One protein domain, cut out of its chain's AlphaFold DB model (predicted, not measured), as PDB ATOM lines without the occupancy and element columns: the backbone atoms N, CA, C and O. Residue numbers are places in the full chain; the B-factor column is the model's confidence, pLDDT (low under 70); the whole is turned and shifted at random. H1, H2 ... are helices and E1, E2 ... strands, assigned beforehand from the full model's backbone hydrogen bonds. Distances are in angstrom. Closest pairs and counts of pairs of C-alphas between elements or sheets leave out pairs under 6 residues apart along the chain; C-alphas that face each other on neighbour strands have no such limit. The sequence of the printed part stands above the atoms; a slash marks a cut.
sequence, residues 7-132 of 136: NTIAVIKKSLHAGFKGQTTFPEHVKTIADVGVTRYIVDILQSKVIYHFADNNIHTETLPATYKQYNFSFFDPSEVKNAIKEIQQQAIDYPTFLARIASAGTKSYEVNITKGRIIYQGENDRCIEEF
ATOM      1  N   ASN A   7     142.599  77.331  89.988       93.50
ATOM      2  CA  ASN A   7     143.024  76.193  89.168       93.50
ATOM      3  C   ASN A   7     142.115  74.964  89.367       93.50
ATOM      4  O   ASN A   7     141.717  74.329  88.394       93.50
ATOM      5  N   THR A   8     141.715  74.673  90.609       95.69
ATOM      6  CA  THR A   8     140.744  73.614  90.933       95.69
ATOM      7  C   THR A   8     139.404  73.861  90.241       95.69
ATOM      8  O   THR A   8     138.862  72.959  89.602       95.69
ATOM      9  N   ILE A   9     138.896  75.097  90.298       96.38
ATOM     10  CA  ILE A   9     137.648  75.485  89.622       96.38
ATOM     11  C   ILE A   9     137.760  75.274  88.106       96.38
ATOM     12  O   ILE A   9     136.854  74.712  87.488       96.38
ATOM     13  N   ALA A  10     138.883  75.671  87.499       97.19
ATOM     14  CA  ALA A  10     139.110  75.497  86.067       97.19
ATOM     15  C   ALA A  10     139.101  74.016  85.646       97.19
ATOM     16  O   ALA A  10     138.504  73.680  84.619       97.19
ATOM     17  N   VAL A  11     139.707  73.127  86.445       98.12
ATOM     18  CA  VAL A  11     139.691  71.671  86.211       98.12
ATOM     19  C   VAL A  11     138.266  71.119  86.274       98.12
ATOM     20  O   VAL A  11     137.837  70.438  85.339       98.12
ATOM     21  N   ILE A  12     137.510  71.465  87.321       98.06
ATOM     22  CA  ILE A  12     136.119  71.020  87.501       98.06
ATOM     23  C   ILE A  12     135.257  71.455  86.315       98.06
ATOM     24  O   ILE A  12     134.608  70.625  85.675       98.06
ATOM     25  N   LYS A  13     135.296  72.745  85.971       97.81
ATOM     26  CA  LYS A  13     134.502  73.309  84.877       97.81
ATOM     27  C   LYS A  13     134.852  72.685  83.529       97.81
ATOM     28  O   LYS A  13     133.960  72.344  82.754       97.81
ATOM     29  N   LYS A  14     136.147  72.506  83.248       97.94
ATOM     30  CA  LYS A  14     136.610  71.853  82.017       97.94
ATOM     31  C   LYS A  14     136.093  70.418  81.927       97.94
ATOM     32  O   LYS A  14     135.604  70.031  80.869       97.94
ATOM     33  N   SER A  15     136.176  69.656  83.017       98.19
ATOM     34  CA  SER A  15     135.718  68.267  83.056       98.19
ATOM     35  C   SER A  15     134.194  68.161  82.898       98.19
ATOM     36  O   SER A  15     133.721  67.382  82.073       98.19
ATOM     37  N   LEU A  16     133.420  69.017  83.576       97.88
ATOM     38  CA  LEU A  16     131.964  69.090  83.405       97.88
ATOM     39  C   LEU A  16     131.581  69.395  81.948       97.88
ATOM     40  O   LEU A  16     130.749  68.705  81.360       97.88
ATOM     41  N   HIS A  17     132.217  70.396  81.333       97.25
ATOM     42  CA  HIS A  17     131.979  70.739  79.930       97.25
ATOM     43  C   HIS A  17     132.373  69.621  78.961       97.25
ATOM     44  O   HIS A  17     131.701  69.441  77.946       97.25
ATOM     45  N   ALA A  18     133.444  68.876  79.247       97.56
ATOM     46  CA  ALA A  18     133.817  67.710  78.454       97.56
ATOM     47  C   ALA A  18     132.722  66.633  78.513       97.56
ATOM     48  O   ALA A  18     132.394  66.059  77.477       97.56
ATOM     49  N   GLY A  19     132.086  66.429  79.675       96.81
ATOM     50  CA  GLY A  19     130.972  65.486  79.829       96.81
ATOM     51  C   GLY A  19     129.787  65.854  78.938       96.81
ATOM     52  O   GLY A  19     129.283  65.023  78.187       96.81
ATOM     53  N   PHE A  20     129.416  67.136  78.916       96.31
ATOM     54  CA  PHE A  20     128.370  67.655  78.023       96.31
ATOM     55  C   PHE A  20     128.689  67.526  76.530       96.31
ATOM     56  O   PHE A  20     127.771  67.521  75.715       96.31
ATOM     57  N   LYS A  21     129.968  67.427  76.163       96.06
ATOM     58  CA  LYS A  21     130.419  67.239  74.777       96.06
ATOM     59  C   LYS A  21     130.665  65.770  74.416       96.06
ATOM     60  O   LYS A  21     131.156  65.514  73.321       96.06
ATOM     61  N   GLY A  22     130.412  64.829  75.329       94.38
ATOM     62  CA  GLY A  22     130.760  63.416  75.139       94.38
ATOM     63  C   GLY A  22     132.271  63.163  75.047       94.38
ATOM     64  O   GLY A  22     132.700  62.168  74.479       94.38
ATOM     65  N   GLN A  23     133.092  64.079  75.570       96.50
ATOM     66  CA  GLN A  23     134.559  64.029  75.515       96.50
ATOM     67  C   GLN A  23     135.186  63.419  76.773       96.50
ATOM     68  O   GLN A  23     136.406  63.332  76.869       96.50
ATOM     69  N   THR A  24     134.370  63.055  77.760       96.31
ATOM     70  CA  THR A  24     134.805  62.324  78.948       96.31
ATOM     71  C   THR A  24     133.669  61.451  79.463       96.31
ATOM     72  O   THR A  24     132.491  61.765  79.275       96.31
ATOM     73  N   THR A  25     134.032  60.359  80.116       95.44
ATOM     74  CA  THR A  25     133.118  59.424  80.768       95.44
ATOM     75  C   THR A  25     132.939  59.756  82.251       95.44
ATOM     76  O   THR A  25     133.695  60.534  82.834       95.44
ATOM     77  N   PHE A  26     131.948  59.137  82.899       96.00
ATOM     78  CA  PHE A  26     131.734  59.301  84.340       96.00
ATOM     79  C   PHE A  26     132.976  58.934  85.186       96.00
ATOM     80  O   PHE A  26     133.376  59.766  86.005       96.00
ATOM     81  N   PRO A  27     133.644  57.775  84.987       95.50
ATOM     82  CA  PRO A  27     134.836  57.433  85.768       95.50
ATOM     83  C   PRO A  27     135.982  58.437  85.601       95.50
ATOM     84  O   PRO A  27     136.650  58.784  86.574       95.50
ATOM     85  N   GLU A  28     136.194  58.942  84.385       96.81
ATOM     86  CA  GLU A  28     137.216  59.954  84.100       96.81
ATOM     87  C   GLU A  28     136.888  61.300  84.750       96.81
ATOM     88  O   GLU A  28     137.776  61.926  85.334       96.81
ATOM     89  N   HIS A  29     135.621  61.729  84.702       97.69
ATOM     90  CA  HIS A  29     135.159  62.932  85.389       97.69
ATOM     91  C   HIS A  29     135.382  62.820  86.900       97.69
ATOM     92  O   HIS A  29     136.018  63.692  87.490       97.69
ATOM     93  N   VAL A  30     134.927  61.717  87.508       97.75
ATOM     94  CA  VAL A  30     135.068  61.443  88.945       97.75
ATOM     95  C   VAL A  30     136.534  61.407  89.366       97.75
ATOM     96  O   VAL A  30     136.888  62.050  90.352       97.75
ATOM     97  N   LYS A  31     137.406  60.744  88.597       96.94
ATOM     98  CA  LYS A  31     138.855  60.760  88.840       96.94
ATOM     99  C   LYS A  31     139.423  62.180  88.772       96.94
ATOM    100  O   LYS A  31     140.080  62.620  89.708       96.94
ATOM    101  N   THR A  32     139.108  62.914  87.707       97.75
ATOM    102  CA  THR A  32     139.614  64.276  87.468       97.75
ATOM    103  C   THR A  32     139.268  65.231  88.611       97.75
ATOM    104  O   THR A  32     140.114  66.012  89.044       97.75
ATOM    105  N   ILE A  33     138.027  65.197  89.107       97.69
ATOM    106  CA  ILE A  33     137.601  66.092  90.193       97.69
ATOM    107  C   ILE A  33     138.098  65.620  91.568       97.69
ATOM    108  O   ILE A  33     138.359  66.452  92.438       97.69
ATOM    109  N   ALA A  34     138.274  64.308  91.763       96.81
ATOM    110  CA  ALA A  34     138.868  63.754  92.977       96.81
ATOM    111  C   ALA A  34     140.340  64.166  93.126       96.81
ATOM    112  O   ALA A  34     140.749  64.561  94.218       96.81
ATOM    113  N   ASP A  35     141.102  64.174  92.027       96.06
ATOM    114  CA  ASP A  35     142.512  64.589  91.999       96.06
ATOM    115  C   ASP A  35     142.707  66.060  92.428       96.06
ATOM    116  O   ASP A  35     143.789  66.445  92.870       96.06
ATOM    117  N   VAL A  36     141.656  66.888  92.352       95.94
ATOM    118  CA  VAL A  36     141.655  68.284  92.836       95.94
ATOM    119  C   VAL A  36     140.888  68.484  94.149       95.94
ATOM    120  O   VAL A  36     140.623  69.622  94.542       95.94
ATOM    121  N   GLY A  37     140.559  67.394  94.848       95.62
ATOM    122  CA  GLY A  37     140.066  67.407  96.227       95.62
ATOM    123  C   GLY A  37     138.548  67.342  96.407       95.62
ATOM    124  O   GLY A  37     138.077  67.474  97.539       95.62
ATOM    125  N   VAL A  38     137.763  67.136  95.342       97.44
ATOM    126  CA  VAL A  38     136.314  66.923  95.483       97.44
ATOM    127  C   VAL A  38     136.060  65.561  96.125       97.44
ATOM    128  O   VAL A  38     136.500  64.530  95.627       97.44
ATOM    129  N   THR A  39     135.291  65.542  97.210       97.31
ATOM    130  CA  THR A  39     134.914  64.301  97.910       97.31
ATOM    131  C   THR A  39     133.511  63.824  97.556       97.31
ATOM    132  O   THR A  39     133.178  62.648  97.711       97.31
ATOM    133  N   ARG A  40     132.659  64.757  97.124       97.94
ATOM    134  CA  ARG A  40     131.245  64.531  96.832       97.94
ATOM    135  C   ARG A  40     130.716  65.646  95.945       97.94
ATOM    136  O   ARG A  40     131.152  66.783  96.095       97.94
ATOM    137  N   TYR A  41     129.737  65.363  95.100       98.62
ATOM    138  CA  TYR A  41     128.973  66.415  94.437       98.62
ATOM    139  C   TYR A  41     127.493  66.066  94.324       98.62
ATOM    140  O   TYR A  41     127.117  64.897  94.354       98.62
ATOM    141  N   ILE A  42     126.659  67.096  94.220       98.75
ATOM    142  CA  ILE A  42     125.214  66.984  94.026       98.75
ATOM    143  C   ILE A  42     124.881  67.622  92.687       98.75
ATOM    144  O   ILE A  42     125.225  68.779  92.458       98.75
ATOM    145  N   VAL A  43     124.192  66.891  91.822       98.50
ATOM    146  CA  VAL A  43     123.566  67.455  90.627       98.50
ATOM    147  C   VAL A  43     122.104  67.708  90.947       98.50
ATOM    148  O   VAL A  43     121.328  66.771  91.108       98.50
ATOM    149  N   ASP A  44     121.743  68.979  91.071       97.94
ATOM    150  CA  ASP A  44     120.369  69.436  91.244       97.94
ATOM    151  C   ASP A  44     119.770  69.682  89.856       97.94
ATOM    152  O   ASP A  44     120.054  70.687  89.195       97.94
ATOM    153  N   ILE A  45     118.970  68.724  89.392       97.06
ATOM    154  CA  ILE A  45     118.354  68.750  88.064       97.06
ATOM    155  C   ILE A  45     117.262  69.824  88.021       97.06
ATOM    156  O   ILE A  45     117.185  70.587  87.053       97.06
ATOM    157  N   LEU A  46     116.479  69.949  89.098       92.81
ATOM    158  CA  LEU A  46     115.418  70.953  89.236       92.81
ATOM    159  C   LEU A  46     115.949  72.382  89.097       92.81
ATOM    160  O   LEU A  46     115.350  73.213  88.408       92.81
ATOM    161  N   GLN A  47     117.073  72.674  89.751       95.06
ATOM    162  CA  GLN A  47     117.697  73.996  89.723       95.06
ATOM    163  C   GLN A  47     118.757  74.148  88.637       95.06
ATOM    164  O   GLN A  47     119.279  75.249  88.469       95.06
ATOM    165  N   SER A  48     119.064  73.078  87.899       96.38
ATOM    166  CA  SER A  48     120.099  73.066  86.864       96.38
ATOM    167  C   SER A  48     121.466  73.490  87.421       96.38
ATOM    168  O   SER A  48     122.131  74.369  86.876       96.38
ATOM    169  N   LYS A  49     121.887  72.880  88.538       97.56
ATOM    170  CA  LYS A  49     123.151  73.179  89.234       97.56
ATOM    171  C   LYS A  49     123.949  71.916  89.539       97.56
ATOM    172  O   LYS A  49     123.383  70.846  89.734       97.56
ATOM    173  N   VAL A  50     125.264  72.072  89.665       98.38
ATOM    174  CA  VAL A  50     126.161  71.074  90.259       98.38
ATOM    175  C   VAL A  50     126.897  71.705  91.426       98.38
ATOM    176  O   VAL A  50     127.522  72.747  91.259       98.38
ATOM    177  N   ILE A  51     126.828  71.076  92.592       98.56
ATOM    178  CA  ILE A  51     127.436  71.548  93.835       98.56
ATOM    179  C   ILE A  51     128.537  70.563  94.215       98.56
ATOM    180  O   ILE A  51     128.254  69.426  94.578       98.56
ATOM    181  N   TYR A  52     129.789  70.992  94.132       98.50
ATOM    182  CA  TYR A  52     130.972  70.216  94.492       98.50
ATOM    183  C   TYR A  52     131.368  70.513  95.937       98.50
ATOM    184  O   TYR A  52     131.482  71.676  96.317       98.50
ATOM    185  N   HIS A  53     131.595  69.468  96.728       97.81
ATOM    186  CA  HIS A  53     132.005  69.540  98.128       97.81
ATOM    187  C   HIS A  53     133.430  69.013  98.308       97.81
ATOM    188  O   HIS A  53     133.778  67.944  97.792       97.81
ATOM    189  N   PHE A  54     134.213  69.737  99.103       96.38
ATOM    190  CA  PHE A  54     135.601  69.429  99.439       96.38
ATOM    191  C   PHE A  54     135.726  68.971 100.899       96.38
ATOM    192  O   PHE A  54     134.848  69.232 101.725       96.38
ATOM    193  N   ALA A  55     136.834  68.301 101.230       91.00
ATOM    194  CA  ALA A  55     137.082  67.766 102.575       91.00
ATOM    195  C   ALA A  55     137.173  68.848 103.671       91.00
ATOM    196  O   ALA A  55     136.901  68.575 104.837       91.00
ATOM    197  N   ASP A  56     137.534  70.076 103.301       91.56
ATOM    198  CA  ASP A  56     137.649  71.234 104.194       91.56
ATOM    199  C   ASP A  56     136.330  72.020 104.349       91.56
ATOM    200  O   ASP A  56     136.327  73.142 104.853       91.56
ATOM    201  N   ASN A  57     135.204  71.425 103.938       89.62
ATOM    202  CA  ASN A  57     133.864  72.019 103.892       89.62
ATOM    203  C   ASN A  57     133.695  73.184 102.906       89.62
ATOM    204  O   ASN A  57     132.627  73.802 102.887       89.62
ATOM    205  N   ASN A  58     134.683  73.469 102.051       94.88
ATOM    206  CA  ASN A  58     134.454  74.378 100.936       94.88
ATOM    207  C   ASN A  58     133.454  73.780  99.942       94.88
ATOM    208  O   ASN A  58     133.308  72.559  99.805       94.88
ATOM    209  N   ILE A  59     132.782  74.675  99.221       96.69
ATOM    210  CA  ILE A  59     131.864  74.330  98.141       96.69
ATOM    211  C   ILE A  59     132.193  75.130  96.887       96.69
ATOM    212  O   ILE A  59     132.603  76.288  96.959       96.69
ATOM    213  N   HIS A  60     131.972  74.515  95.731       97.44
ATOM    214  CA  HIS A  60     131.982  75.185  94.434       97.44
ATOM    215  C   HIS A  60     130.702  74.839  93.682       97.44
ATOM    216  O   HIS A  60     130.242  73.705  93.757       97.44
ATOM    217  N   THR A  61     130.101  75.795  92.976       98.00
ATOM    218  CA  THR A  61     128.848  75.569  92.239       98.00
ATOM    219  C   THR A  61     129.012  75.942  90.774       98.00
ATOM    220  O   THR A  61     129.500  77.022  90.458       98.00
ATOM    221  N   GLU A  62     128.554  75.061  89.890       97.94
ATOM    222  CA  GLU A  62     128.426  75.302  88.453       97.94
ATOM    223  C   GLU A  62     126.955  75.233  88.034       97.94
ATOM    224  O   GLU A  62     126.141  74.556  88.667       97.94
ATOM    225  N   THR A  63     126.617  75.910  86.940       96.69
ATOM    226  CA  THR A  63     125.284  75.848  86.327       96.69
ATOM    227  C   THR A  63     125.302  74.836  85.186       96.69
ATOM    228  O   THR A  63     126.223  74.827  84.368       96.69
ATOM    229  N   LEU A  64     124.280  73.985  85.112       93.19
ATOM    230  CA  LEU A  64     124.074  73.093  83.976       93.19
ATOM    231  C   LEU A  64     123.616  73.912  82.749       93.19
ATOM    232  O   LEU A  64     122.806  74.826  82.894       93.19
ATOM    233  N   PRO A  65     124.085  73.592  81.531       89.94
ATOM    234  CA  PRO A  65     123.744  74.339  80.318       89.94
ATOM    235  C   PRO A  65     122.285  74.165  79.865       89.94
ATOM    236  O   PRO A  65     121.805  74.958  79.060       89.94
ATOM    237  N   ALA A  66     121.584  73.139  80.356       88.94
ATOM    238  CA  ALA A  66     120.197  72.838  80.016       88.94
ATOM    239  C   ALA A  66     119.283  72.938  81.244       88.94
ATOM    240  O   ALA A  66     119.711  72.692  82.372       88.94
ATOM    241  N   THR A  67     118.013  73.266  80.993       92.00
ATOM    242  CA  THR A  67     116.935  73.263  81.988       92.00
ATOM    243  C   THR A  67     116.069  72.016  81.845       92.00
ATOM    244  O   THR A  67     115.830  71.529  80.739       92.00
ATOM    245  N   TYR A  68     115.561  71.536  82.978       93.50
ATOM    246  CA  TYR A  68     114.751  70.319  83.075       93.50
ATOM    247  C   TYR A  68     113.360  70.581  83.671       93.50
ATOM    248  O   TYR A  68     112.626  69.649  83.984       93.50
ATOM    249  N   LYS A  69     112.969  71.855  83.811       89.75
ATOM    250  CA  LYS A  69     111.703  72.282  84.436       89.75
ATOM    251  C   LYS A  69     110.439  71.770  83.737       89.75
ATOM    252  O   LYS A  69     109.379  71.792  84.345       89.75
ATOM    253  N   GLN A  70     110.539  71.352  82.476       92.50
ATOM    254  CA  GLN A  70     109.422  70.786  81.716       92.50
ATOM    255  C   GLN A  70     109.008  69.381  82.181       92.50
ATOM    256  O   GLN A  70     107.912  68.940  81.843       92.50
ATOM    257  N   TYR A  71     109.865  68.663  82.912       94.62
ATOM    258  CA  TYR A  71     109.554  67.316  83.388       94.62
ATOM    259  C   TYR A  71     108.696  67.344  84.656       94.62
ATOM    260  O   TYR A  71     108.725  68.294  85.438       94.62
ATOM    261  N   ASN A  72     107.917  66.282  84.858       92.38
ATOM    262  CA  ASN A  72     107.112  66.100  86.058       92.38
ATOM    263  C   ASN A  72     107.938  65.373  87.129       92.38
ATOM    264  O   ASN A  72     108.315  64.221  86.945       92.38
ATOM    265  N   PHE A  73     108.176  66.041  88.257       93.88
ATOM    266  CA  PHE A  73     108.959  65.511  89.378       93.88
ATOM    267  C   PHE A  73     108.099  65.035  90.557       93.88
ATOM    268  O   PHE A  73     108.638  64.701  91.609       93.88
ATOM    269  N   SER A  74     106.772  65.014  90.395       93.38
ATOM    270  CA  SER A  74     105.822  64.521  91.404       93.38
ATOM    271  C   SER A  74     105.688  62.992  91.403       93.38
ATOM    272  O   SER A  74     104.942  62.437  92.206       93.38
ATOM    273  N   PHE A  75     106.384  62.306  90.495       93.69
ATOM    274  CA  PHE A  75     106.529  60.851  90.478       93.69
ATOM    275  C   PHE A  75     108.011  60.481  90.408       93.69
ATOM    276  O   PHE A  75     108.853  61.347  90.188       93.69
ATOM    277  N   PHE A  76     108.331  59.206  90.624       96.81
ATOM    278  CA  PHE A  76     109.680  58.674  90.468       96.81
ATOM    279  C   PHE A  76     109.612  57.222  89.993       96.81
ATOM    280  O   PHE A  76     108.936  56.412  90.628       96.81
ATOM    281  N   ASP A  77     110.301  56.903  88.897       97.25
ATOM    282  CA  ASP A  77     110.411  55.543  88.365       97.25
ATOM    283  C   ASP A  77     111.863  55.029  88.466       97.25
ATOM    284  O   ASP A  77     112.709  55.355  87.624       97.25
ATOM    285  N   PRO A  78     112.191  54.203  89.478       96.06
ATOM    286  CA  PRO A  78     113.541  53.674  89.645       96.06
ATOM    287  C   PRO A  78     113.954  52.691  88.539       96.06
ATOM    288  O   PRO A  78     115.152  52.458  88.366       96.06
ATOM    289  N   SER A  79     113.011  52.091  87.807       96.69
ATOM    290  CA  SER A  79     113.326  51.166  86.712       96.69
ATOM    291  C   SER A  79     113.864  51.930  85.509       96.69
ATOM    292  O   SER A  79     114.904  51.563  84.962       96.69
ATOM    293  N   GLU A  80     113.232  53.054  85.168       97.94
ATOM    294  CA  GLU A  80     113.696  53.935  84.093       97.94
ATOM    295  C   GLU A  80     115.047  54.585  84.419       97.94
ATOM    296  O   GLU A  80     115.920  54.676  83.552       97.94
ATOM    297  N   VAL A  81     115.286  54.939  85.688       98.38
ATOM    298  CA  VAL A  81     116.611  55.400  86.140       98.38
ATOM    299  C   VAL A  81     117.674  54.316  85.924       98.38
ATOM    300  O   VAL A  81     118.724  54.596  85.347       98.38
ATOM    301  N   LYS A  82     117.404  53.063  86.314       98.25
ATOM    302  CA  LYS A  82     118.335  51.936  86.109       98.25
ATOM    303  C   LYS A  82     118.592  51.640  84.631       98.25
ATOM    304  O   LYS A  82     119.727  51.335  84.267       98.25
ATOM    305  N   ASN A  83     117.571  51.751  83.784       98.44
ATOM    306  CA  ASN A  83     117.721  51.596  82.339       98.44
ATOM    307  C   ASN A  83     118.650  52.675  81.764       98.44
ATOM    308  O   ASN A  83     119.595  52.351  81.046       98.44
ATOM    309  N   ALA A  84     118.452  53.940  82.150       98.56
ATOM    310  CA  ALA A  84     119.324  55.037  81.739       98.56
ATOM    311  C   ALA A  84     120.773  54.845  82.222       98.56
ATOM    312  O   ALA A  84     121.696  55.065  81.441       98.56
ATOM    313  N   ILE A  85     120.976  54.387  83.468       98.31
ATOM    314  CA  ILE A  85     122.301  54.047  84.022       98.31
ATOM    315  C   ILE A  85     122.988  52.983  83.159       98.31
ATOM    316  O   ILE A  85     124.136  53.148  82.750       98.31
ATOM    317  N   LYS A  86     122.278  51.901  82.831       98.19
ATOM    318  CA  LYS A  86     122.827  50.827  81.999       98.19
ATOM    319  C   LYS A  86     123.249  51.339  80.619       98.19
ATOM    320  O   LYS A  86     124.327  50.990  80.144       98.19
ATOM    321  N   GLU A  87     122.427  52.166  79.979       98.31
ATOM    322  CA  GLU A  87     122.728  52.698  78.647       98.31
ATOM    323  C   GLU A  87     123.920  53.667  78.645       98.31
ATOM    324  O   GLU A  87     124.768  53.570  77.758       98.31
ATOM    325  N   ILE A  88     124.040  54.563  79.636       97.56
ATOM    326  CA  ILE A  88     125.194  55.480  79.720       97.56
ATOM    327  C   ILE A  88     126.491  54.722  80.032       97.56
ATOM    328  O   ILE A  88     127.534  55.033  79.461       97.56
ATOM    329  N   GLN A  89     126.436  53.678  80.869       95.56
ATOM    330  CA  GLN A  89     127.587  52.808  81.150       95.56
ATOM    331  C   GLN A  89     128.063  52.054  79.899       95.56
ATOM    332  O   GLN A  89     129.259  51.832  79.726       95.56
ATOM    333  N   GLN A  90     127.134  51.691  79.011       96.50
ATOM    334  CA  GLN A  90     127.422  51.067  77.715       96.50
ATOM    335  C   GLN A  90     127.781  52.082  76.619       96.50
ATOM    336  O   GLN A  90     128.021  51.679  75.484       96.50
ATOM    337  N   GLN A  91     127.812  53.381  76.943       95.12
ATOM    338  CA  GLN A  91     128.026  54.479  75.995       95.12
ATOM    339  C   GLN A  91     126.994  54.506  74.849       95.12
ATOM    340  O   GLN A  91     127.267  55.028  73.771       95.12
ATOM    341  N   ALA A  92     125.797  53.954  75.076       97.69
ATOM    342  CA  ALA A  92     124.698  53.955  74.109       97.69
ATOM    343  C   ALA A  92     123.966  55.307  74.049       97.69
ATOM    344  O   ALA A  92     123.297  55.617  73.065       97.69
ATOM    345  N   ILE A  93     124.100  56.112  75.104       98.12
ATOM    346  CA  ILE A  93     123.597  57.482  75.203       98.12
ATOM    347  C   ILE A  93     124.701  58.392  75.739       98.12
ATOM    348  O   ILE A  93     125.634  57.923  76.387       98.12
ATOM    349  N   ASP A  94     124.588  59.693  75.484       97.44
ATOM    350  CA  ASP A  94     125.496  60.704  76.024       97.44
ATOM    351  C   ASP A  94     124.996  61.276  77.364       97.44
ATOM    352  O   ASP A  94     123.885  60.995  77.826       97.44
ATOM    353  N   TYR A  95     125.832  62.087  78.018       97.44
ATOM    354  CA  TYR A  95     125.497  62.676  79.315       97.44
ATOM    355  C   TYR A  95     124.264  63.609  79.281       97.44
ATOM    356  O   TYR A  95     123.414  63.486  80.168       97.44
ATOM    357  N   PRO A  96     124.085  64.500  78.283       97.25
ATOM    358  CA  PRO A  96     122.845  65.267  78.134       97.25
ATOM    359  C   PRO A  96     121.590  64.389  78.031       97.25
ATOM    360  O   PRO A  96     120.599  64.660  78.715       97.25
ATOM    361  N   THR A  97     121.636  63.324  77.223       98.00
ATOM    362  CA  THR A  97     120.524  62.376  77.060       98.00
ATOM    363  C   THR A  97     120.256  61.630  78.361       98.00
ATOM    364  O   THR A  97     119.100  61.493  78.762       98.00
ATOM    365  N   PHE A  98     121.308  61.204  79.061       98.31
ATOM    366  CA  PHE A  98     121.196  60.580  80.378       98.31
ATOM    367  C   PHE A  98     120.463  61.486  81.378       98.31
ATOM    368  O   PHE A  98     119.485  61.046  81.982       98.31
ATOM    369  N   LEU A  99     120.865  62.760  81.497       98.19
ATOM    370  CA  LEU A  99     120.201  63.730  82.377       98.19
ATOM    371  C   LEU A  99     118.722  63.917  82.022       98.19
ATOM    372  O   LEU A  99     117.874  63.930  82.911       98.19
ATOM    373  N   ALA A 100     118.398  64.029  80.730       97.81
ATOM    374  CA  ALA A 100     117.018  64.159  80.270       97.81
ATOM    375  C   ALA A 100     116.171  62.929  80.631       97.81
ATOM    376  O   ALA A 100     115.036  63.077  81.085       97.81
ATOM    377  N   ARG A 101     116.728  61.720  80.492       98.31
ATOM    378  CA  ARG A 101     116.034  60.475  80.841       98.31
ATOM    379  C   ARG A 101     115.776  60.359  82.336       98.31
ATOM    380  O   ARG A 101     114.624  60.176  82.722       98.31
ATOM    381  N   ILE A 102     116.787  60.541  83.186       98.38
ATOM    382  CA  ILE A 102     116.571  60.453  84.639       98.38
ATOM    383  C   ILE A 102     115.644  61.569  85.148       98.38
ATOM    384  O   ILE A 102     114.864  61.326  86.068       98.38
ATOM    385  N   ALA A 103     115.663  62.755  84.524       98.06
ATOM    386  CA  ALA A 103     114.712  63.828  84.809       98.06
ATOM    387  C   ALA A 103     113.279  63.437  84.414       98.06
ATOM    388  O   ALA A 103     112.355  63.624  85.200       98.06
ATOM    389  N   SER A 104     113.096  62.838  83.230       97.62
ATOM    390  CA  SER A 104     111.796  62.325  82.782       97.62
ATOM    391  C   SER A 104     111.264  61.187  83.652       97.62
ATOM    392  O   SER A 104     110.055  61.060  83.784       97.62
ATOM    393  N   ALA A 105     112.151  60.426  84.298       97.62
ATOM    394  CA  ALA A 105     111.820  59.416  85.301       97.62
ATOM    395  C   ALA A 105     111.570  60.006  86.704       97.62
ATOM    396  O   ALA A 105     111.392  59.257  87.662       97.62
ATOM    397  N   GLY A 106     111.593  61.335  86.855       97.56
ATOM    398  CA  GLY A 106     111.277  62.024  88.106       97.56
ATOM    399  C   GLY A 106     112.451  62.232  89.068       97.56
ATOM    400  O   GLY A 106     112.243  62.597  90.225       97.56
ATOM    401  N   THR A 107     113.697  62.021  88.628       98.31
ATOM    402  CA  THR A 107     114.885  62.307  89.453       98.31
ATOM    403  C   THR A 107     115.054  63.812  89.627       98.31
ATOM    404  O   THR A 107     115.344  64.526  88.671       98.31
ATOM    405  N   LYS A 108     114.931  64.302  90.861       97.69
ATOM    406  CA  LYS A 108     115.095  65.720  91.219       97.69
ATOM    407  C   LYS A 108     116.555  66.118  91.366       97.69
ATOM    408  O   LYS A 108     116.958  67.217  90.986       97.69
ATOM    409  N   SER A 109     117.338  65.221  91.948       98.25
ATOM    410  CA  SER A 109     118.770  65.384  92.132       98.25
ATOM    411  C   SER A 109     119.448  64.029  92.239       98.25
ATOM    412  O   SER A 109     118.798  63.010  92.479       98.25
ATOM    413  N   TYR A 110     120.766  64.010  92.085       98.56
ATOM    414  CA  TYR A 110     121.557  62.873  92.525       98.56
ATOM    415  C   TYR A 110     122.834  63.322  93.230       98.56
ATOM    416  O   TYR A 110     123.443  64.328  92.868       98.56
ATOM    417  N   GLU A 111     123.227  62.579  94.262       98.69
ATOM    418  CA  GLU A 111     124.470  62.785  95.004       98.69
ATOM    419  C   GLU A 111     125.467  61.696  94.624       98.69
ATOM    420  O   GLU A 111     125.172  60.512  94.772       98.69
ATOM    421  N   VAL A 112     126.663  62.093  94.195       98.56
ATOM    422  CA  VAL A 112     127.800  61.194  93.995       98.56
ATOM    423  C   VAL A 112     128.747  61.349  95.168       98.56
ATOM    424  O   VAL A 112     129.358  62.401  95.361       98.56
ATOM    425  N   ASN A 113     128.890  60.284  95.945       97.81
ATOM    426  CA  ASN A 113     129.855  60.182  97.020       97.81
ATOM    427  C   ASN A 113     131.087  59.418  96.525       97.81
ATOM    428  O   ASN A 113     131.095  58.186  96.473       97.81
ATOM    429  N   ILE A 114     132.129  60.166  96.165       96.88
ATOM    430  CA  ILE A 114     133.344  59.618  95.552       96.88
ATOM    431  C   ILE A 114     134.094  58.732  96.547       96.88
ATOM    432  O   ILE A 114     134.535  57.641  96.198       96.88
ATOM    433  N   THR A 115     134.182  59.159  97.810       94.50
ATOM    434  CA  THR A 115     134.917  58.419  98.848       94.50
ATOM    435  C   THR A 115     134.230  57.111  99.243       94.50
ATOM    436  O   THR A 115     134.893  56.164  99.668       94.50
ATOM    437  N   LYS A 116     132.904  57.028  99.087       95.56
ATOM    438  CA  LYS A 116     132.131  55.808  99.352       95.56
ATOM    439  C   LYS A 116     131.920  54.934  98.117       95.56
ATOM    440  O   LYS A 116     131.587  53.769  98.310       95.56
ATOM    441  N   GLY A 117     132.145  55.452  96.908       96.44
ATOM    442  CA  GLY A 117     131.886  54.728  95.661       96.44
ATOM    443  C   GLY A 117     130.392  54.537  95.395       96.44
ATOM    444  O   GLY A 117     129.980  53.454  95.004       96.44
ATOM    445  N   ARG A 118     129.569  55.560  95.664       97.25
ATOM    446  CA  ARG A 118     128.103  55.458  95.578       97.25
ATOM    447  C   ARG A 118     127.458  56.669  94.929       97.25
ATOM    448  O   ARG A 118     127.867  57.796  95.197       97.25
ATOM    449  N   ILE A 119     126.387  56.436  94.182       98.56
ATOM    450  CA  ILE A 119     125.454  57.447  93.691       98.56
ATOM    451  C   ILE A 119     124.066  57.193  94.284       98.56
ATOM    452  O   ILE A 119     123.611  56.052  94.370       98.56
ATOM    453  N   ILE A 120     123.387  58.258  94.706       98.56
ATOM    454  CA  ILE A 120     121.997  58.215  95.168       98.56
ATOM    455  C   ILE A 120     121.177  59.151  94.289       98.56
ATOM    456  O   ILE A 120     121.361  60.362  94.355       98.56
ATOM    457  N   TYR A 121     120.265  58.593  93.501       98.56
ATOM    458  CA  TYR A 121     119.283  59.313  92.693       98.56
ATOM    459  C   TYR A 121     118.016  59.518  93.517       98.56
ATOM    460  O   TYR A 121     117.425  58.541  93.972       98.56
ATOM    461  N   GLN A 122     117.608  60.765  93.718       98.25
ATOM    462  CA  GLN A 122     116.510  61.139  94.602       98.25
ATOM    463  C   GLN A 122     115.307  61.630  93.787       98.25
ATOM    464  O   GLN A 122     115.409  62.612  93.048       98.25
ATOM    465  N   GLY A 123     114.163  60.964  93.941       96.69
ATOM    466  CA  GLY A 123     112.851  61.454  93.510       96.69
ATOM    467  C   GLY A 123     112.105  62.164  94.644       96.69
ATOM    468  O   GLY A 123     112.686  62.450  95.691       96.69
ATOM    469  N   GLU A 124     110.808  62.433  94.464       92.44
ATOM    470  CA  GLU A 124     109.953  63.013  95.519       92.44
ATOM    471  C   GLU A 124     109.874  62.121  96.767       92.44
ATOM    472  O   GLU A 124     110.164  62.571  97.869       92.44
ATOM    473  N   ASN A 125     109.505  60.850  96.584       88.62
ATOM    474  CA  ASN A 125     109.167  59.946  97.691       88.62
ATOM    475  C   ASN A 125     110.059  58.700  97.770       88.62
ATOM    476  O   ASN A 125     109.912  57.903  98.691       88.62
ATOM    477  N   ASP A 126     110.967  58.508  96.812       94.81
ATOM    478  CA  ASP A 126     111.789  57.302  96.705       94.81
ATOM    479  C   ASP A 126     113.163  57.622  96.087       94.81
ATOM    480  O   ASP A 126     113.429  58.761  95.685       94.81
ATOM    481  N   ARG A 127     114.070  56.638  96.068       96.19
ATOM    482  CA  ARG A 127     115.441  56.768  95.570       96.19
ATOM    483  C   ARG A 127     115.965  55.495  94.916       96.19
ATOM    484  O   ARG A 127     115.628  54.382  95.303       96.19
ATOM    485  N   CYS A 128     116.896  55.674  93.985       97.12
ATOM    486  CA  CYS A 128     117.695  54.599  93.404       97.12
ATOM    487  C   CYS A 128     119.158  54.748  93.839       97.12
ATOM    488  O   CYS A 128     119.676  55.861  93.902       97.12
ATOM    489  N   ILE A 129     119.825  53.634  94.147       97.56
ATOM    490  CA  ILE A 129     121.241  53.610  94.532       97.56
ATOM    491  C   ILE A 129     122.029  52.863  93.458       97.56
ATOM    492  O   ILE A 129     121.639  51.768  93.054       97.56
ATOM    493  N   GLU A 130     123.141  53.452  93.033       97.25
ATOM    494  CA  GLU A 130     124.161  52.832  92.186       97.25
ATOM    495  C   GLU A 130     125.479  52.801  92.963       97.25
ATOM    496  O   GLU A 130     125.858  53.784  93.594       97.25
ATOM    497  N   GLU A 131     126.179  51.671  92.938       96.56
ATOM    498  CA  GLU A 131     127.522  51.545  93.512       96.56
ATOM    499  C   GLU A 131     128.535  51.491  92.361       96.56
ATOM    500  O   GLU A 131     128.275  50.869  91.329       96.56
ATOM    501  N   PHE A 132     129.699  52.109  92.539       92.94
ATOM    502  CA  PHE A 132     130.802  52.088  91.580       92.94
ATOM    503  C   PHE A 132     132.137  51.814  92.290       92.94
ATOM    504  O   PHE A 132     132.259  52.056  93.496       92.94
TER     505      PHE A 132
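What this domain is: This is residues 7 to 132 of the 136 residues of an uncharacterized protein of Legionella steelei (UniProt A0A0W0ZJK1). One twisted sheet of six strands has one face covered by helices, which come as two helical hairpins, H1 with H2 and H3 with H4, while its other face is bare. H1 and H2 are over the part with E3, E2 and E1, and H3 is over the opposite edge strand, E6. The 126 printed residues hold four named helices and six named strands, in the order H1 H2 E1 E2 E3 H3 H4 E4 E5 E6, and the class is mixed, helices and strands. The sheet's order is E3, E2, E1, E4, E5, E6, all antiparallel. The whole is compact, with a radius of gyration of the C-alphas of 13.7 A and spans of 39 by 29 by 26 A.

How they stand to each other: E1, residues 38 to 44, and E4, residues 109 to 113, are antiparallel inner strands, with N 43 and O 110 at 2.9 A. E1, E2, residues 49 to 54, and E3, residues 59 to 63, make a meander, each strand the antiparallel neighbour of the one before. N 51 and O 42 are 2.8 A apart, and N 62 and O 50 are 2.9 A apart. E4, E5, residues 118 to 122, and E6, residues 127 to 131, make a second meander, with N 120 and O 111 at 2.9 A and N 121 and O 128 at 2.8 A. H1, residues 7 to 20, is on the sheet at a height of 9.5 A, slantwise to the strands. H2, residues 26 to 34, is on the same face at a height of 10.3 A, over E1. H1 and H2 touch as a hairpin at a shallow tilt of 8 degrees, opposite ways; their closest C-alphas, of Ile 12 and Ile 33, are 5.8 A apart. H3, residues 78 to 89, is also on that face, over E6 and along the strands. H3 and H4, residues 95 to 104, form a hairpin at a shallow tilt of 6 degrees; their closest C-alphas, of Val 81 and Ile 102, are 5.3 A apart. H4 only grazes the sheet with residues 99 to 103. H1 and H4 only just touch, only at their ends, with 3 pairs of C-alphas within 8 A; the closest are those of Phe 20 and Tyr 95, 5.9 A apart. In H1, H2, H3 and H4 every O i to N i+4 pair is within hydrogen-bond range.

Where its parts are: H1 begins at C-alpha 7 (143.024, 76.193, 89.168) and is 20.3 A long; H2 is 12.1 A, H3 16.4 A and H4 14.1 A. E1 is 16.7 A, E2 16.5 A, E3 13.6 A, E4 13.2 A and E5 12.9 A. E6, 13.3 A, ends at C-alpha 131 (127.522, 51.545, 93.512).

The domain as a whole: The two C-alphas farthest apart, of Asn 7 and Phe 75, are 39.6 A apart. The printed part has no cut, and the link from E3 to H3, residues 64 to 77, is long. The mean pLDDT of the printed part is 96.5, and no printed residue is under 70.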